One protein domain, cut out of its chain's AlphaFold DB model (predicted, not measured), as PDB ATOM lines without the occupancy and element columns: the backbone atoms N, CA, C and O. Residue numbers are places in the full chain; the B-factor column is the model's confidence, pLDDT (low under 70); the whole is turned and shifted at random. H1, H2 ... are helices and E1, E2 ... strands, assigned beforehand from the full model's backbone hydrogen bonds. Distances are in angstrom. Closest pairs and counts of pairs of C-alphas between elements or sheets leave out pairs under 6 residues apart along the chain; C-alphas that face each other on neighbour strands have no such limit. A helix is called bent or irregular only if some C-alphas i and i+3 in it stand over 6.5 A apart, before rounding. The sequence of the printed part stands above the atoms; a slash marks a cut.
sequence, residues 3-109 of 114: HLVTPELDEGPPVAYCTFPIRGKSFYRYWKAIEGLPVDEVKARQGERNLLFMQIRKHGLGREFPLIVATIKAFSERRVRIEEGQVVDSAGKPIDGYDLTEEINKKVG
ATOM      1  N   HIS A   3      57.747 -39.285  -3.481       95.81
ATOM      2  CA  HIS A   3      59.015 -39.931  -3.823       95.81
ATOM      3  C   HIS A   3      60.187 -39.219  -3.145       95.81
ATOM      4  O   HIS A   3      60.049 -38.089  -2.669       95.81
ATOM      5  N   LEU A   4      61.328 -39.902  -3.070       94.00
ATOM      6  CA  LEU A   4      62.585 -39.300  -2.642       94.00
ATOM      7  C   LEU A   4      63.072 -38.337  -3.730       94.00
ATOM      8  O   LEU A   4      62.993 -38.657  -4.911       94.00
ATOM      9  N   VAL A   5      63.566 -37.161  -3.354       93.69
ATOM     10  CA  VAL A   5      64.099 -36.201  -4.329       93.69
ATOM     11  C   VAL A   5      65.500 -36.627  -4.767       93.69
ATOM     12  O   VAL A   5      66.371 -36.850  -3.926       93.69
ATOM     13  N   THR A   6      65.704 -36.697  -6.079       92.50
ATOM     14  CA  THR A   6      66.974 -36.986  -6.759       92.50
ATOM     15  C   THR A   6      67.324 -35.845  -7.724       92.50
ATOM     16  O   THR A   6      66.455 -35.020  -8.024       92.50
ATOM     17  N   PRO A   7      68.579 -35.744  -8.202       95.69
ATOM     18  CA  PRO A   7      68.942 -34.799  -9.263       95.69
ATOM     19  C   PRO A   7      68.153 -35.007 -10.566       95.69
ATOM     20  O   PRO A   7      67.882 -34.046 -11.284       95.69
ATOM     21  N   GLU A   8      67.780 -36.250 -10.863       96.00
ATOM     22  CA  GLU A   8      66.959 -36.632 -12.006       96.00
ATOM     23  C   GLU A   8      65.482 -36.296 -11.743       96.00
ATOM     24  O   GLU A   8      64.907 -36.696 -10.725       96.00
ATOM     25  N   LEU A   9      64.872 -35.539 -12.659       95.50
ATOM     26  CA  LEU A   9      63.511 -35.013 -12.521       95.50
ATOM     27  C   LEU A   9      62.475 -36.143 -12.430       95.50
ATOM     28  O   LEU A   9      62.285 -36.876 -13.392       95.50
ATOM     29  N   ASP A  10      61.758 -36.212 -11.305       91.75
ATOM     30  CA  ASP A  10      60.693 -37.188 -11.022       91.75
ATOM     31  C   ASP A  10      61.124 -38.673 -11.090       91.75
ATOM     32  O   ASP A  10      60.274 -39.559 -11.197       91.75
ATOM     33  N   GLU A  11      62.426 -38.972 -10.974       93.00
ATOM     34  CA  GLU A  11      62.957 -40.348 -11.079       93.00
ATOM     35  C   GLU A  11      63.379 -40.980  -9.743       93.00
ATOM     36  O   GLU A  11      63.851 -42.118  -9.702       93.00
ATOM     37  N   GLY A  12      63.202 -40.282  -8.623       93.06
ATOM     38  CA  GLY A  12      63.564 -40.834  -7.322       93.06
ATOM     39  C   GLY A  12      62.620 -41.948  -6.840       93.06
ATOM     40  O   GLY A  12      61.452 -42.000  -7.238       93.06
ATOM     41  N   PRO A  13      63.090 -42.845  -5.952       93.69
ATOM     42  CA  PRO A  13      62.312 -43.999  -5.520       93.69
ATOM     43  C   PRO A  13      61.002 -43.581  -4.831       93.69
ATOM     44  O   PRO A  13      61.005 -42.661  -3.997       93.69
ATOM     45  N   PRO A  14      59.873 -44.253  -5.126       95.88
ATOM     46  CA  PRO A  14      58.615 -43.983  -4.449       95.88
ATOM     47  C   PRO A  14      58.722 -44.257  -2.950       95.88
ATOM     48  O   PRO A  14      59.096 -45.337  -2.508       95.88
ATOM     49  N   VAL A  15      58.323 -43.276  -2.150       97.19
ATOM     50  CA  VAL A  15      58.266 -43.391  -0.691       97.19
ATOM     51  C   VAL A  15      56.913 -43.929  -0.265       97.19
ATOM     52  O   VAL A  15      56.819 -44.864   0.525       97.19
ATOM     53  N   ALA A  16      55.846 -43.322  -0.781       97.81
ATOM     54  CA  ALA A  16      54.489 -43.706  -0.450       97.81
ATOM     55  C   ALA A  16      53.533 -43.375  -1.590       97.81
ATOM     56  O   ALA A  16      53.692 -42.388  -2.319       97.81
ATOM     57  N   TYR A  17      52.492 -44.179  -1.740       97.88
ATOM     58  CA  TYR A  17      51.512 -43.982  -2.794       97.88
ATOM     59  C   TYR A  17      50.101 -44.322  -2.324       97.88
ATOM     60  O   TYR A  17      49.876 -44.928  -1.284       97.88
ATOM     61  N   CYS A  18      49.130 -43.887  -3.113       97.38
ATOM     62  CA  CYS A  18      47.744 -44.304  -3.008       97.38
ATOM     63  C   CYS A  18      47.240 -44.499  -4.432       97.38
ATOM     64  O   CYS A  18      47.501 -43.664  -5.304       97.38
ATOM     65  N   THR A  19      46.516 -45.587  -4.658       96.12
ATOM     66  CA  THR A  19      45.846 -45.859  -5.926       96.12
ATOM     67  C   THR A  19      44.351 -45.580  -5.813       96.12
ATOM     68  O   THR A  19      43.776 -45.508  -4.727       96.12
ATOM     69  N   PHE A  20      43.700 -45.376  -6.953       94.75
ATOM     70  CA  PHE A  20      42.246 -45.379  -7.047       94.75
ATOM     71  C   PHE A  20      41.837 -45.841  -8.445       94.75
ATOM     72  O   PHE A  20      42.544 -45.560  -9.418       94.75
ATOM     73  N   PRO A  21      40.704 -46.543  -8.583       95.00
ATOM     74  CA  PRO A  21      40.260 -46.994  -9.886       95.00
ATOM     75  C   PRO A  21      39.799 -45.800 -10.720       95.00
ATOM     76  O   PRO A  21      38.999 -44.978 -10.277       95.00
ATOM     77  N   ILE A  22      40.254 -45.752 -11.968       95.56
ATOM     78  CA  ILE A  22      39.763 -44.803 -12.978       95.56
ATOM     79  C   ILE A  22      38.630 -45.396 -13.823       95.56
ATOM     80  O   ILE A  22      38.183 -44.778 -14.781       95.56
ATOM     81  N   ARG A  23      38.161 -46.602 -13.489       92.81
ATOM     82  CA  ARG A  23      36.998 -47.271 -14.087       92.81
ATOM     83  C   ARG A  23      35.893 -47.416 -13.039       92.81
ATOM     84  O   ARG A  23      36.146 -47.306 -11.843       92.81
ATOM     85  N   GLY A  24      34.666 -47.663 -13.490       91.38
ATOM     86  CA  GLY A  24      33.489 -47.807 -12.626       91.38
ATOM     87  C   GLY A  24      32.530 -46.620 -12.709       91.38
ATOM     88  O   GLY A  24      32.701 -45.721 -13.533       91.38
ATOM     89  N   LYS A  25      31.494 -46.624 -11.861       90.31
ATOM     90  CA  LYS A  25      30.317 -45.738 -11.980       90.31
ATOM     91  C   LYS A  25      30.671 -44.249 -12.089       90.31
ATOM     92  O   LYS A  25      30.090 -43.552 -12.915       90.31
ATOM     93  N   SER A  26      31.649 -43.782 -11.314       89.62
ATOM     94  CA  SER A  26      32.083 -42.376 -11.304       89.62
ATOM     95  C   SER A  26      32.746 -41.931 -12.611       89.62
ATOM     96  O   SER A  26      32.661 -40.759 -12.969       89.62
ATOM     97  N   PHE A  27      33.365 -42.861 -13.348       96.38
ATOM     98  CA  PHE A  27      34.097 -42.572 -14.584       96.38
ATOM     99  C   PHE A  27      33.377 -43.042 -15.851       96.38
ATOM    100  O   PHE A  27      33.701 -42.577 -16.941       96.38
ATOM    101  N   TYR A  28      32.386 -43.929 -15.717       96.75
ATOM    102  CA  TYR A  28      31.735 -44.625 -16.828       96.75
ATOM    103  C   TYR A  28      31.284 -43.682 -17.947       96.75
ATOM    104  O   TYR A  28      31.682 -43.853 -19.095       96.75
ATOM    105  N   ARG A  29      30.521 -42.634 -17.610       97.00
ATOM    106  CA  ARG A  29      30.011 -41.677 -18.607       97.00
ATOM    107  C   ARG A  29      31.116 -40.950 -19.377       97.00
ATOM    108  O   ARG A  29      30.923 -40.613 -20.536       97.00
ATOM    109  N   TYR A  30      32.262 -40.715 -18.741       97.00
ATOM    110  CA  TYR A  30      33.378 -39.992 -19.345       97.00
ATOM    111  C   TYR A  30      34.202 -40.892 -20.261       97.00
ATOM    112  O   TYR A  30      34.617 -40.445 -21.323       97.00
ATOM    113  N   TRP A  31      34.371 -42.164 -19.890       97.19
ATOM    114  CA  TRP A  31      34.935 -43.172 -20.786       97.19
ATOM    115  C   TRP A  31      34.057 -43.397 -22.015       97.19
ATOM    116  O   TRP A  31      34.570 -43.374 -23.127       97.19
ATOM    117  N   LYS A  32      32.734 -43.538 -21.836       97.31
ATOM    118  CA  LYS A  32      31.797 -43.699 -22.963       97.31
ATOM    119  C   LYS A  32      31.828 -42.512 -23.928       97.31
ATOM    120  O   LYS A  32      31.678 -42.711 -25.123       97.31
ATOM    121  N   ALA A  33      32.064 -41.294 -23.435       95.69
ATOM    122  CA  ALA A  33      32.132 -40.093 -24.271       95.69
ATOM    123  C   ALA A  33      33.336 -40.054 -25.234       95.69
ATOM    124  O   ALA A  33      33.319 -39.265 -26.175       95.69
ATOM    125  N   ILE A  34      34.371 -40.867 -25.003       96.19
ATOM    126  CA  ILE A  34      35.559 -40.955 -25.870       96.19
ATOM    127  C   ILE A  34      35.770 -42.357 -26.455       96.19
ATOM    128  O   ILE A  34      36.815 -42.639 -27.035       96.19
ATOM    129  N   GLU A  35      34.807 -43.257 -26.267       96.38
ATOM    130  CA  GLU A  35      34.907 -44.641 -26.714       96.38
ATOM    131  C   GLU A  35      35.014 -44.710 -28.244       96.38
ATOM    132  O   GLU A  35      34.252 -44.066 -28.962       96.38
ATOM    133  N   GLY A  36      35.982 -45.482 -28.744       95.94
ATOM    134  CA  GLY A  36      36.239 -45.626 -30.181       95.94
ATOM    135  C   GLY A  36      37.028 -44.479 -30.822       95.94
ATOM    136  O   GLY A  36      37.381 -44.590 -31.993       95.94
ATOM    137  N   LEU A  37      37.350 -43.410 -30.084       95.75
ATOM    138  CA  LEU A  37      38.197 -42.328 -30.592       95.75
ATOM    139  C   LEU A  37      39.689 -42.645 -30.384       95.75
ATOM    140  O   LEU A  37      40.071 -43.096 -29.298       95.75
ATOM    141  N   PRO A  38      40.564 -42.361 -31.367       96.62
ATOM    142  CA  PRO A  38      42.008 -42.416 -31.168       96.62
ATOM    143  C   PRO A  38      42.464 -41.433 -30.081       96.62
ATOM    144  O   PRO A  38      42.023 -40.282 -30.042       96.62
ATOM    145  N   VAL A  39      43.392 -41.859 -29.219       94.69
ATOM    146  CA  VAL A  39      43.909 -41.028 -28.111       94.69
ATOM    147  C   VAL A  39      44.515 -39.718 -28.623       94.69
ATOM    148  O   VAL A  39      44.276 -38.667 -28.028       94.69
ATOM    149  N   ASP A  40      45.232 -39.759 -29.747       97.12
ATOM    150  CA  ASP A  40      45.847 -38.570 -30.345       97.12
ATOM    151  C   ASP A  40      44.801 -37.545 -30.800       97.12
ATOM    152  O   ASP A  40      44.984 -36.342 -30.606       97.12
ATOM    153  N   GLU A  41      43.661 -38.006 -31.322       97.00
ATOM    154  CA  GLU A  41      42.553 -37.133 -31.710       97.00
ATOM    155  C   GLU A  41      41.908 -36.480 -30.481       97.00
ATOM    156  O   GLU A  41      41.670 -35.269 -30.465       97.00
ATOM    157  N   VAL A  42      41.669 -37.260 -29.420       96.94
ATOM    158  CA  VAL A  42      41.129 -36.746 -28.151       96.94
ATOM    159  C   VAL A  42      42.071 -35.696 -27.560       96.94
ATOM    160  O   VAL A  42      41.621 -34.624 -27.147       96.94
ATOM    161  N   LYS A  43      43.381 -35.963 -27.567       96.56
ATOM    162  CA  LYS A  43      44.404 -35.040 -27.067       96.56
ATOM    163  C   LYS A  43      44.463 -33.755 -27.894       96.56
ATOM    164  O   LYS A  43      44.471 -32.680 -27.303       96.56
ATOM    165  N   ALA A  44      44.445 -33.849 -29.223       97.38
ATOM    166  CA  ALA A  44      44.505 -32.687 -30.109       97.38
ATOM    167  C   ALA A  44      43.253 -31.799 -30.014       97.38
ATOM    168  O   ALA A  44      43.361 -30.576 -30.003       97.38
ATOM    169  N   ARG A  45      42.057 -32.401 -29.935       96.62
ATOM    170  CA  ARG A  45      40.785 -31.657 -29.928       96.62
ATOM    171  C   ARG A  45      40.403 -31.120 -28.553       96.62
ATOM    172  O   ARG A  45      39.829 -30.039 -28.460       96.62
ATOM    173  N   GLN A  46      40.651 -31.892 -27.497       96.88
ATOM    174  CA  GLN A  46      40.133 -31.603 -26.156       96.88
ATOM    175  C   GLN A  46      41.245 -31.255 -25.164       96.88
ATOM    176  O   GLN A  46      41.028 -30.419 -24.285       96.88
ATOM    177  N   GLY A  47      42.422 -31.875 -25.293       95.56
ATOM    178  CA  GLY A  47      43.556 -31.667 -24.392       95.56
ATOM    179  C   GLY A  47      43.156 -31.779 -22.919       95.56
ATOM    180  O   GLY A  47      42.412 -32.677 -22.523       95.56
ATOM    181  N   GLU A  48      43.592 -30.818 -22.107       95.94
ATOM    182  CA  GLU A  48      43.276 -30.756 -20.673       95.94
ATOM    183  C   GLU A  48      41.797 -30.460 -20.369       95.94
ATOM    184  O   GLU A  48      41.343 -30.676 -19.246       95.94
ATOM    185  N   ARG A  49      41.016 -30.006 -21.360       96.88
ATOM    186  CA  ARG A  49      39.563 -29.798 -21.224       96.88
ATOM    187  C   ARG A  49      38.765 -31.091 -21.398       96.88
ATOM    188  O   ARG A  49      37.543 -31.077 -21.254       96.88
ATOM    189  N   ASN A  50      39.421 -32.210 -21.709       97.69
ATOM    190  CA  ASN A  50      38.773 -33.512 -21.750       97.69
ATOM    191  C   ASN A  50      38.161 -33.855 -20.378       97.69
ATOM    192  O   ASN A  50      38.839 -33.872 -19.350       97.69
ATOM    193  N   LEU A  51      36.867 -34.175 -20.361       97.12
ATOM    194  CA  LEU A  51      36.129 -34.373 -19.111       97.12
ATOM    195  C   LEU A  51      36.585 -35.607 -18.317       97.12
ATOM    196  O   LEU A  51      36.507 -35.591 -17.086       97.12
ATOM    197  N   LEU A  52      37.062 -36.661 -18.990       97.31
ATOM    198  CA  LEU A  52      37.639 -37.825 -18.314       97.31
ATOM    199  C   LEU A  52      38.929 -37.427 -17.589       97.31
ATOM    200  O   LEU A  52      39.057 -37.694 -16.395       97.31
ATOM    201  N   PHE A  53      39.839 -36.737 -18.279       96.88
ATOM    202  CA  PHE A  53      41.080 -36.221 -17.703       96.88
ATOM    203  C   PHE A  53      40.805 -35.315 -16.497       96.88
ATOM    204  O   PHE A  53      41.340 -35.553 -15.413       96.88
ATOM    205  N   MET A  54      39.902 -34.341 -16.644       97.56
ATOM    206  CA  MET A  54      39.517 -33.441 -15.553       97.56
ATOM    207  C   MET A  54      38.962 -34.197 -14.340       97.56
ATOM    208  O   MET A  54      39.281 -33.849 -13.202       97.56
ATOM    209  N   GLN A  55      38.153 -35.243 -14.544       96.94
ATOM    210  CA  GLN A  55      37.656 -36.038 -13.420       96.94
ATOM    211  C   GLN A  55      38.728 -36.883 -12.753       96.94
ATOM    212  O   GLN A  55      38.768 -36.934 -11.523       96.94
ATOM    213  N   ILE A  56      39.614 -37.515 -13.523       96.56
ATOM    214  CA  ILE A  56      40.751 -38.247 -12.956       96.56
ATOM    215  C   ILE A  56      41.597 -37.285 -12.113       96.56
ATOM    216  O   ILE A  56      41.932 -37.599 -10.969       96.56
ATOM    217  N   ARG A  57      41.852 -36.072 -12.618       96.25
ATOM    218  CA  ARG A  57      42.582 -35.027 -11.893       96.25
ATOM    219  C   ARG A  57      41.874 -34.580 -10.622       96.25
ATOM    220  O   ARG A  57      42.528 -34.479  -9.589       96.25
ATOM    221  N   LYS A  58      40.556 -34.373 -10.661       95.00
ATOM    222  CA  LYS A  58      39.754 -34.024  -9.478       95.00
ATOM    223  C   LYS A  58      39.841 -35.106  -8.397       95.00
ATOM    224  O   LYS A  58      40.046 -34.794  -7.226       95.00
ATOM    225  N   HIS A  59      39.712 -36.375  -8.786       94.50
ATOM    226  CA  HIS A  59      39.826 -37.508  -7.865       94.50
ATOM    227  C   HIS A  59      41.242 -37.669  -7.293       94.50
ATOM    228  O   HIS A  59      41.378 -38.013  -6.116       94.50
ATOM    229  N   GLY A  60      42.272 -37.409  -8.102       95.44
ATOM    230  CA  GLY A  60      43.667 -37.406  -7.666       95.44
ATOM    231  C   GLY A  60      43.969 -36.272  -6.686       95.44
ATOM    232  O   GLY A  60      44.509 -36.527  -5.616       95.44
ATOM    233  N   LEU A  61      43.540 -35.045  -6.998       95.56
ATOM    234  CA  LEU A  61      43.762 -33.866  -6.155       95.56
ATOM    235  C   LEU A  61      43.129 -34.024  -4.767       95.56
ATOM    236  O   LEU A  61      43.750 -33.703  -3.758       95.56
ATOM    237  N   GLY A  62      41.927 -34.607  -4.691       94.56
ATOM    238  CA  GLY A  62      41.280 -34.899  -3.407       94.56
ATOM    239  C   GLY A  62      42.073 -35.854  -2.501       94.56
ATOM    240  O   GLY A  62      41.814 -35.903  -1.303       94.56
ATOM    241  N   ARG A  63      43.038 -36.605  -3.049       97.00
ATOM    242  CA  ARG A  63      43.892 -37.559  -2.319       97.00
ATOM    243  C   ARG A  63      45.282 -37.016  -2.009       97.00
ATOM    244  O   ARG A  63      45.977 -37.609  -1.193       97.00
ATOM    245  N   GLU A  64      45.677 -35.905  -2.620       96.25
ATOM    246  CA  GLU A  64      47.045 -35.389  -2.565       96.25
ATOM    247  C   GLU A  64      47.422 -34.894  -1.164       96.25
ATOM    248  O   GLU A  64      48.338 -35.435  -0.548       96.25
ATOM    249  N   PHE A  65      46.648 -33.964  -0.595       96.44
ATOM    250  CA  PHE A  65      46.866 -33.500   0.780       96.44
ATOM    251  C   PHE A  65      46.768 -34.628   1.824       96.44
ATOM    252  O   PHE A  65      47.671 -34.733   2.660       96.44
ATOM    253  N   PRO A  66      45.745 -35.512   1.792       97.19
ATOM    254  CA  PRO A  66      45.713 -36.683   2.665       97.19
ATOM    255  C   PRO A  66      46.961 -37.564   2.555       97.19
ATOM    256  O   PRO A  66      47.466 -38.012   3.585       97.19
ATOM    257  N   LEU A  67      47.462 -37.798   1.337       98.06
ATOM    258  CA  LEU A  67      48.657 -38.603   1.093       98.06
ATOM    259  C   LEU A  67      49.909 -37.951   1.680       98.06
ATOM    260  O   LEU A  67      50.678 -38.643   2.343       98.06
ATOM    261  N   ILE A  68      50.094 -36.640   1.504       98.00
ATOM    262  CA  ILE A  68      51.224 -35.896   2.087       98.00
ATOM    263  C   ILE A  68      51.232 -36.061   3.612       98.00
ATOM    264  O   ILE A  68      52.227 -36.498   4.190       98.00
ATOM    265  N   VAL A  69      50.099 -35.784   4.266       98.00
ATOM    266  CA  VAL A  69      49.978 -35.876   5.731       98.00
ATOM    267  C   VAL A  69      50.221 -37.305   6.225       98.00
ATOM    268  O   VAL A  69      50.955 -37.508   7.192       98.00
ATOM    269  N   ALA A  70      49.634 -38.304   5.564       98.12
ATOM    270  CA  ALA A  70      49.804 -39.707   5.937       98.12
ATOM    271  C   ALA A  70      51.245 -40.202   5.723       98.12
ATOM    272  O   ALA A  70      51.740 -40.988   6.528       98.12
ATOM    273  N   THR A  71      51.937 -39.701   4.697       98.25
ATOM    274  CA  THR A  71      53.350 -40.020   4.435       98.25
ATOM    275  C   THR A  71      54.247 -39.477   5.549       98.25
ATOM    276  O   THR A  71      55.037 -40.224   6.118       98.25
ATOM    277  N   ILE A  72      54.075 -38.205   5.935       98.25
ATOM    278  CA  ILE A  72      54.822 -37.596   7.053       98.25
ATOM    279  C   ILE A  72      54.562 -38.364   8.354       98.25
ATOM    280  O   ILE A  72      55.488 -38.666   9.109       98.25
ATOM    281  N   LYS A  73      53.303 -38.739   8.603       98.25
ATOM    282  CA  LYS A  73      52.935 -39.558   9.758       98.25
ATOM    283  C   LYS A  73      53.617 -40.932   9.729       98.25
ATOM    284  O   LYS A  73      54.138 -41.364  10.752       98.25
ATOM    285  N   ALA A  74      53.655 -41.601   8.576       98.12
ATOM    286  CA  ALA A  74      54.304 -42.902   8.425       98.12
ATOM    287  C   ALA A  74      55.804 -42.850   8.747       98.12
ATOM    288  O   ALA A  74      56.310 -43.761   9.406       98.12
ATOM    289  N   PHE A  75      56.488 -41.765   8.366       98.00
ATOM    290  CA  PHE A  75      57.869 -41.511   8.782       98.00
ATOM    291  C   PHE A  75      57.994 -41.299  10.292       98.00
ATOM    292  O   PHE A  75      58.827 -41.939  10.935       98.00
ATOM    293  N   SER A  76      57.145 -40.449  10.881       98.25
ATOM    294  CA  SER A  76      57.153 -40.178  12.328       98.25
ATOM    295  C   SER A  76      56.931 -41.441  13.167       98.25
ATOM    296  O   SER A  76      57.461 -41.550  14.270       98.25
ATOM    297  N   GLU A  77      56.153 -42.392  12.655       98.06
ATOM    298  CA  GLU A  77      55.843 -43.670  13.305       98.06
ATOM    299  C   GLU A  77      56.831 -44.789  12.928       98.06
ATOM    300  O   GLU A  77      56.649 -45.930  13.347       98.06
ATOM    301  N   ARG A  78      57.866 -44.487  12.129       97.38
ATOM    302  CA  ARG A  78      58.854 -45.449  11.602       97.38
ATOM    303  C   ARG A  78      58.239 -46.632  10.841       97.38
ATOM    304  O   ARG A  78      58.870 -47.684  10.736       97.38
ATOM    305  N   ARG A  79      57.027 -46.462  10.298       97.62
ATOM    306  CA  ARG A  79      56.374 -47.442   9.410       97.62
ATOM    307  C   ARG A  79      57.045 -47.505   8.043       97.62
ATOM    308  O   ARG A  79      57.062 -48.561   7.424       97.62
ATOM    309  N   VAL A  80      57.602 -46.375   7.617       97.31
ATOM    310  CA  VAL A  80      58.486 -46.244   6.461       97.31
ATOM    311  C   VAL A  80      59.728 -45.474   6.892       97.31
ATOM    312  O   VAL A  80      59.643 -44.563   7.724       97.31
ATOM    313  N   ARG A  81      60.888 -45.855   6.363       96.88
ATOM    314  CA  ARG A  81      62.170 -45.183   6.592       96.88
ATOM    315  C   ARG A  81      62.952 -45.098   5.288       96.88
ATOM    316  O   ARG A  81      62.616 -45.761   4.310       96.88
ATOM    317  N   ILE A  82      63.983 -44.261   5.291       95.25
ATOM    318  CA  ILE A  82      64.962 -44.174   4.210       95.25
ATOM    319  C   ILE A  82      66.313 -44.570   4.800       95.25
ATOM    320  O   ILE A  82      66.770 -43.943   5.756       95.25
ATOM    321  N   GLU A  83      66.923 -45.607   4.244       94.62
ATOM    322  CA  GLU A  83      68.218 -46.148   4.656       94.62
ATOM    323  C   GLU A  83      69.085 -46.262   3.396       94.62
ATOM    324  O   GLU A  83      68.670 -46.869   2.415       94.62
ATOM    325  N   GLU A  84      70.241 -45.589   3.374       89.94
ATOM    326  CA  GLU A  84      71.181 -45.600   2.231       89.94
ATOM    327  C   GLU A  84      70.540 -45.259   0.863       89.94
ATOM    328  O   GLU A  84      70.908 -45.794  -0.178       89.94
ATOM    329  N   GLY A  85      69.555 -44.352   0.856       87.44
ATOM    330  CA  GLY A  85      68.831 -43.953  -0.361       87.44
ATOM    331  C   GLY A  85      67.740 -44.936  -0.805       87.44
ATOM    332  O   GLY A  85      67.045 -44.663  -1.781       87.44
ATOM    333  N   GLN A  86      67.538 -46.036  -0.077       91.50
ATOM    334  CA  GLN A  86      66.458 -46.993  -0.295       91.50
ATOM    335  C   GLN A  86      65.303 -46.761   0.676       91.50
ATOM    336  O   GLN A  86      65.496 -46.400   1.837       91.50
ATOM    337  N   VAL A  87      64.081 -46.991   0.200       94.69
ATOM    338  CA  VAL A  87      62.878 -46.950   1.033       94.69
ATOM    339  C   VAL A  87      62.675 -48.327   1.661       94.69
ATOM    340  O   VAL A  87      62.630 -49.337   0.957       94.69
ATOM    341  N   VAL A  88      62.548 -48.370   2.987       96.88
ATOM    342  CA  VAL A  88      62.373 -49.610   3.756       96.88
ATOM    343  C   VAL A  88      61.150 -49.537   4.670       96.88
ATOM    344  O   VAL A  88      60.723 -48.455   5.085       96.88
ATOM    345  N   ASP A  89      60.577 -50.693   4.996       96.56
ATOM    346  CA  ASP A  89      59.459 -50.818   5.932       96.56
ATOM    347  C   ASP A  89      59.897 -50.789   7.412       96.56
ATOM    348  O   ASP A  89      61.064 -50.575   7.762       96.56
ATOM    349  N   SER A  90      58.948 -51.017   8.325       96.25
ATOM    350  CA  SER A  90      59.221 -51.056   9.763       96.25
ATOM    351  C   SER A  90      60.220 -52.146  10.169       96.25
ATOM    352  O   SER A  90      60.960 -51.934  11.133       96.25
ATOM    353  N   ALA A  91      60.303 -53.252   9.425       96.44
ATOM    354  CA  ALA A  91      61.249 -54.343   9.640       96.44
ATOM    355  C   ALA A  91      62.618 -54.100   8.973       96.44
ATOM    356  O   ALA A  91      63.521 -54.915   9.144       96.44
ATOM    357  N   GLY A  92      62.792 -52.989   8.247       95.56
ATOM    358  CA  GLY A  92      64.013 -52.703   7.486       95.56
ATOM    359  C   GLY A  92      64.089 -53.452   6.156       95.56
ATOM    360  O   GLY A  92      65.153 -53.523   5.549       95.56
ATOM    361  N   LYS A  93      62.977 -54.027   5.685       96.62
ATOM    362  CA  LYS A  93      62.932 -54.674   4.377       96.62
ATOM    363  C   LYS A  93      62.732 -53.612   3.287       96.62
ATOM    364  O   LYS A  93      61.834 -52.781   3.437       96.62
ATOM    365  N   PRO A  94      63.494 -53.655   2.179       96.50
ATOM    366  CA  PRO A  94      63.249 -52.798   1.024       96.50
ATOM    367  C   PRO A  94      61.833 -52.966   0.467       96.50
ATOM    368  O   PRO A  94      61.330 -54.090   0.351       96.50
ATOM    369  N   ILE A  95      61.207 -51.846   0.115       96.19
ATOM    370  CA  ILE A  95      59.877 -51.789  -0.497       96.19
ATOM    371  C   ILE A  95      59.885 -50.839  -1.697       96.19
ATOM    372  O   ILE A  95      60.559 -49.814  -1.676       96.19
ATOM    373  N   ASP A  96      59.066 -51.133  -2.707       94.50
ATOM    374  CA  ASP A  96      58.918 -50.288  -3.908       94.50
ATOM    375  C   ASP A  96      58.088 -49.013  -3.656       94.50
ATOM    376  O   ASP A  96      57.863 -48.205  -4.556       94.50
ATOM    377  N   GLY A  97      57.583 -48.857  -2.432       95.69
ATOM    378  CA  GLY A  97      56.763 -47.745  -1.976       95.69
ATOM    379  C   GLY A  97      55.744 -48.201  -0.939       95.69
ATOM    380  O   GLY A  97      55.186 -49.295  -1.015       95.69
ATOM    381  N   TYR A  98      55.484 -47.357   0.052       97.56
ATOM    382  CA  TYR A  98      54.538 -47.668   1.116       97.56
ATOM    383  C   TYR A  98      53.091 -47.399   0.665       97.56
ATOM    384  O   TYR A  98      52.709 -46.252   0.398       97.56
ATOM    385  N   ASP A  99      52.275 -48.450   0.579       97.69
ATOM    386  CA  ASP A  99      50.878 -48.341   0.150       97.69
ATOM    387  C   ASP A  99      49.994 -47.735   1.252       97.69
ATOM    388  O   ASP A  99      49.750 -48.337   2.300       97.69
ATOM    389  N   LEU A 100      49.479 -46.533   1.003       97.81
ATOM    390  CA  LEU A 100      48.543 -45.824   1.878       97.81
ATOM    391  C   LEU A 100      47.105 -45.849   1.346       97.81
ATOM    392  O   LEU A 100      46.247 -45.171   1.909       97.81
ATOM    393  N   THR A 101      46.811 -46.611   0.287       97.00
ATOM    394  CA  THR A 101      45.516 -46.598  -0.418       97.00
ATOM    395  C   THR A 101      44.328 -46.712   0.535       97.00
ATOM    396  O   THR A 101      43.428 -45.872   0.495       97.00
ATOM    397  N   GLU A 102      44.348 -47.681   1.451       96.19
ATOM    398  CA  GLU A 102      43.253 -47.894   2.404       96.19
ATOM    399  C   GLU A 102      43.105 -46.760   3.426       96.19
ATOM    400  O   GLU A 102      41.987 -46.343   3.743       96.19
ATOM    401  N   GLU A 103      44.215 -46.220   3.937       96.31
ATOM    402  CA  GLU A 103      44.182 -45.084   4.864       96.31
ATOM    403  C   GLU A 103      43.610 -43.838   4.177       96.31
ATOM    404  O   GLU A 103      42.769 -43.132   4.743       96.31
ATOM    405  N   ILE A 104      44.032 -43.586   2.937       96.94
ATOM    406  CA  ILE A 104      43.574 -42.435   2.166       96.94
ATOM    407  C   ILE A 104      42.109 -42.588   1.772       96.94
ATOM    408  O   ILE A 104      41.350 -41.638   1.958       96.94
ATOM    409  N   ASN A 105      41.679 -43.764   1.306       94.44
ATOM    410  CA  ASN A 105      40.283 -44.025   0.945       94.44
ATOM    411  C   ASN A 105      39.327 -43.733   2.109       94.44
ATOM    412  O   ASN A 105      38.307 -43.070   1.902       94.44
ATOM    413  N   LYS A 106      39.700 -44.116   3.340       94.25
ATOM    414  CA  LYS A 106      38.938 -43.785   4.557       94.25
ATOM    415  C   LYS A 106      38.837 -42.274   4.792       94.25
ATOM    416  O   LYS A 106      37.770 -41.792   5.162       94.25
ATOM    417  N   LYS A 107      39.913 -41.514   4.556       91.94
ATOM    418  CA  LYS A 107      39.933 -40.046   4.729       91.94
ATOM    419  C   LYS A 107      39.108 -39.309   3.674       91.94
ATOM    420  O   LYS A 107      38.469 -38.316   3.999       91.94
ATOM    421  N   VAL A 108      39.108 -39.779   2.426       89.00
ATOM    422  CA  VAL A 108      38.364 -39.131   1.328       89.00
ATOM    423  C   VAL A 108      36.897 -39.572   1.240       89.00
ATOM    424  O   VAL A 108      36.211 -39.212   0.285       89.00
ATOM    425  N   GLY A 109      36.406 -40.357   2.209       73.25
ATOM    426  CA  GLY A 109      35.039 -40.891   2.212       73.25
ATOM    427  C   GLY A 109      34.755 -41.854   1.053       73.25
ATOM    428  O   GLY A 109      33.601 -42.045   0.672       73.25
TER     429      GLY A 109
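This is residues 3 to 109 of the 114 residues of an uncharacterized protein of marine sediment metagenome (UniProt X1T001). A long bent helix, H3, runs through a loosely built domain: two short irregular helices, H1 and H2, lie by its first end, and a small strand hairpin, E2 and E3, lies by its last. The stretch from E1 to H1 runs back along the length of H3, and the short helix H4 packs on the arm H3b. The printed part has 107 residues, with four named helices and three named strands in the order E1, H1, H2, H3, E2, E3, H4; E2 and E3 make an antiparallel sheet of two, and the class is mostly helix. The whole is loose, with a radius of gyration of the C-alphas of 17.3 A and spans of 47 by 34 by 20 A.

E1 is residues 14 to 17, with C-alpha 14 at (58.615, -43.983, -4.449). H1 is residues 25 to 32 and is irregular, C-alphas 26 and 29 being 7.6 A apart. H2, residues 39 to 49, is irregular too, with C-alphas 45 and 48 9.6 A apart. H3, residues 51 to 76, was assigned as one helix by its hydrogen bonds but is bent, with C-alphas 62 and 65 7.1 A apart. Its arms are H3a, residues 51 to 62, 16.5 A long from C-alpha 51 at (36.129, -34.373, -19.111), and H3b, residues 65 to 76, 16.8 A long. E2 is residues 80 to 83, E3 residues 86 to 89, and H4 residues 101 to 107, ending with C-alpha 107 at (39.933, -40.046, 4.729).

E1 pairs with no named strand, but its residues 16 to 17 pair with residues 98 to 99, parallel. The closest C-alphas of E1 and H3b, Ala 16 and Thr 71, are 6.2 A apart. H1 touches H3a, with residues 51 to 55 of H3a alone, at a shallow tilt of 28 degrees, opposite ways; their closest C-alphas, Tyr 30 and Leu 52, are 4.9 A apart. H2 is close to H3a but not clearly touching, the closest C-alphas being Glu 48 and Met 54 at 6.9 A. H3a and H3b stand at a steep tilt of 37 degrees, only just steep. The hairpin E2 and E3 is antiparallel, with N 81 and O 88 at 2.9 A within hydrogen-bond range. H4 touches residues 66 to 70 of H3b alone, closest at the C-alphas of Pro 66 and Ile 104, 6.2 A. Each O i to N i+4 pair is within hydrogen-bond range in H3a, H3b and H4, against 2 of 4 in H1 and 5 of 7 in H2.

The C-alphas of Arg 45 and Ala 91 are the two farthest apart, at 50.0 A. The printed part has no cut, and the link from E3 to H4 is long, with 11 residues. Residues 35 to 41, of which 39 to 41 belong to H2, stand free. No printed residue is under 70 in pLDDT.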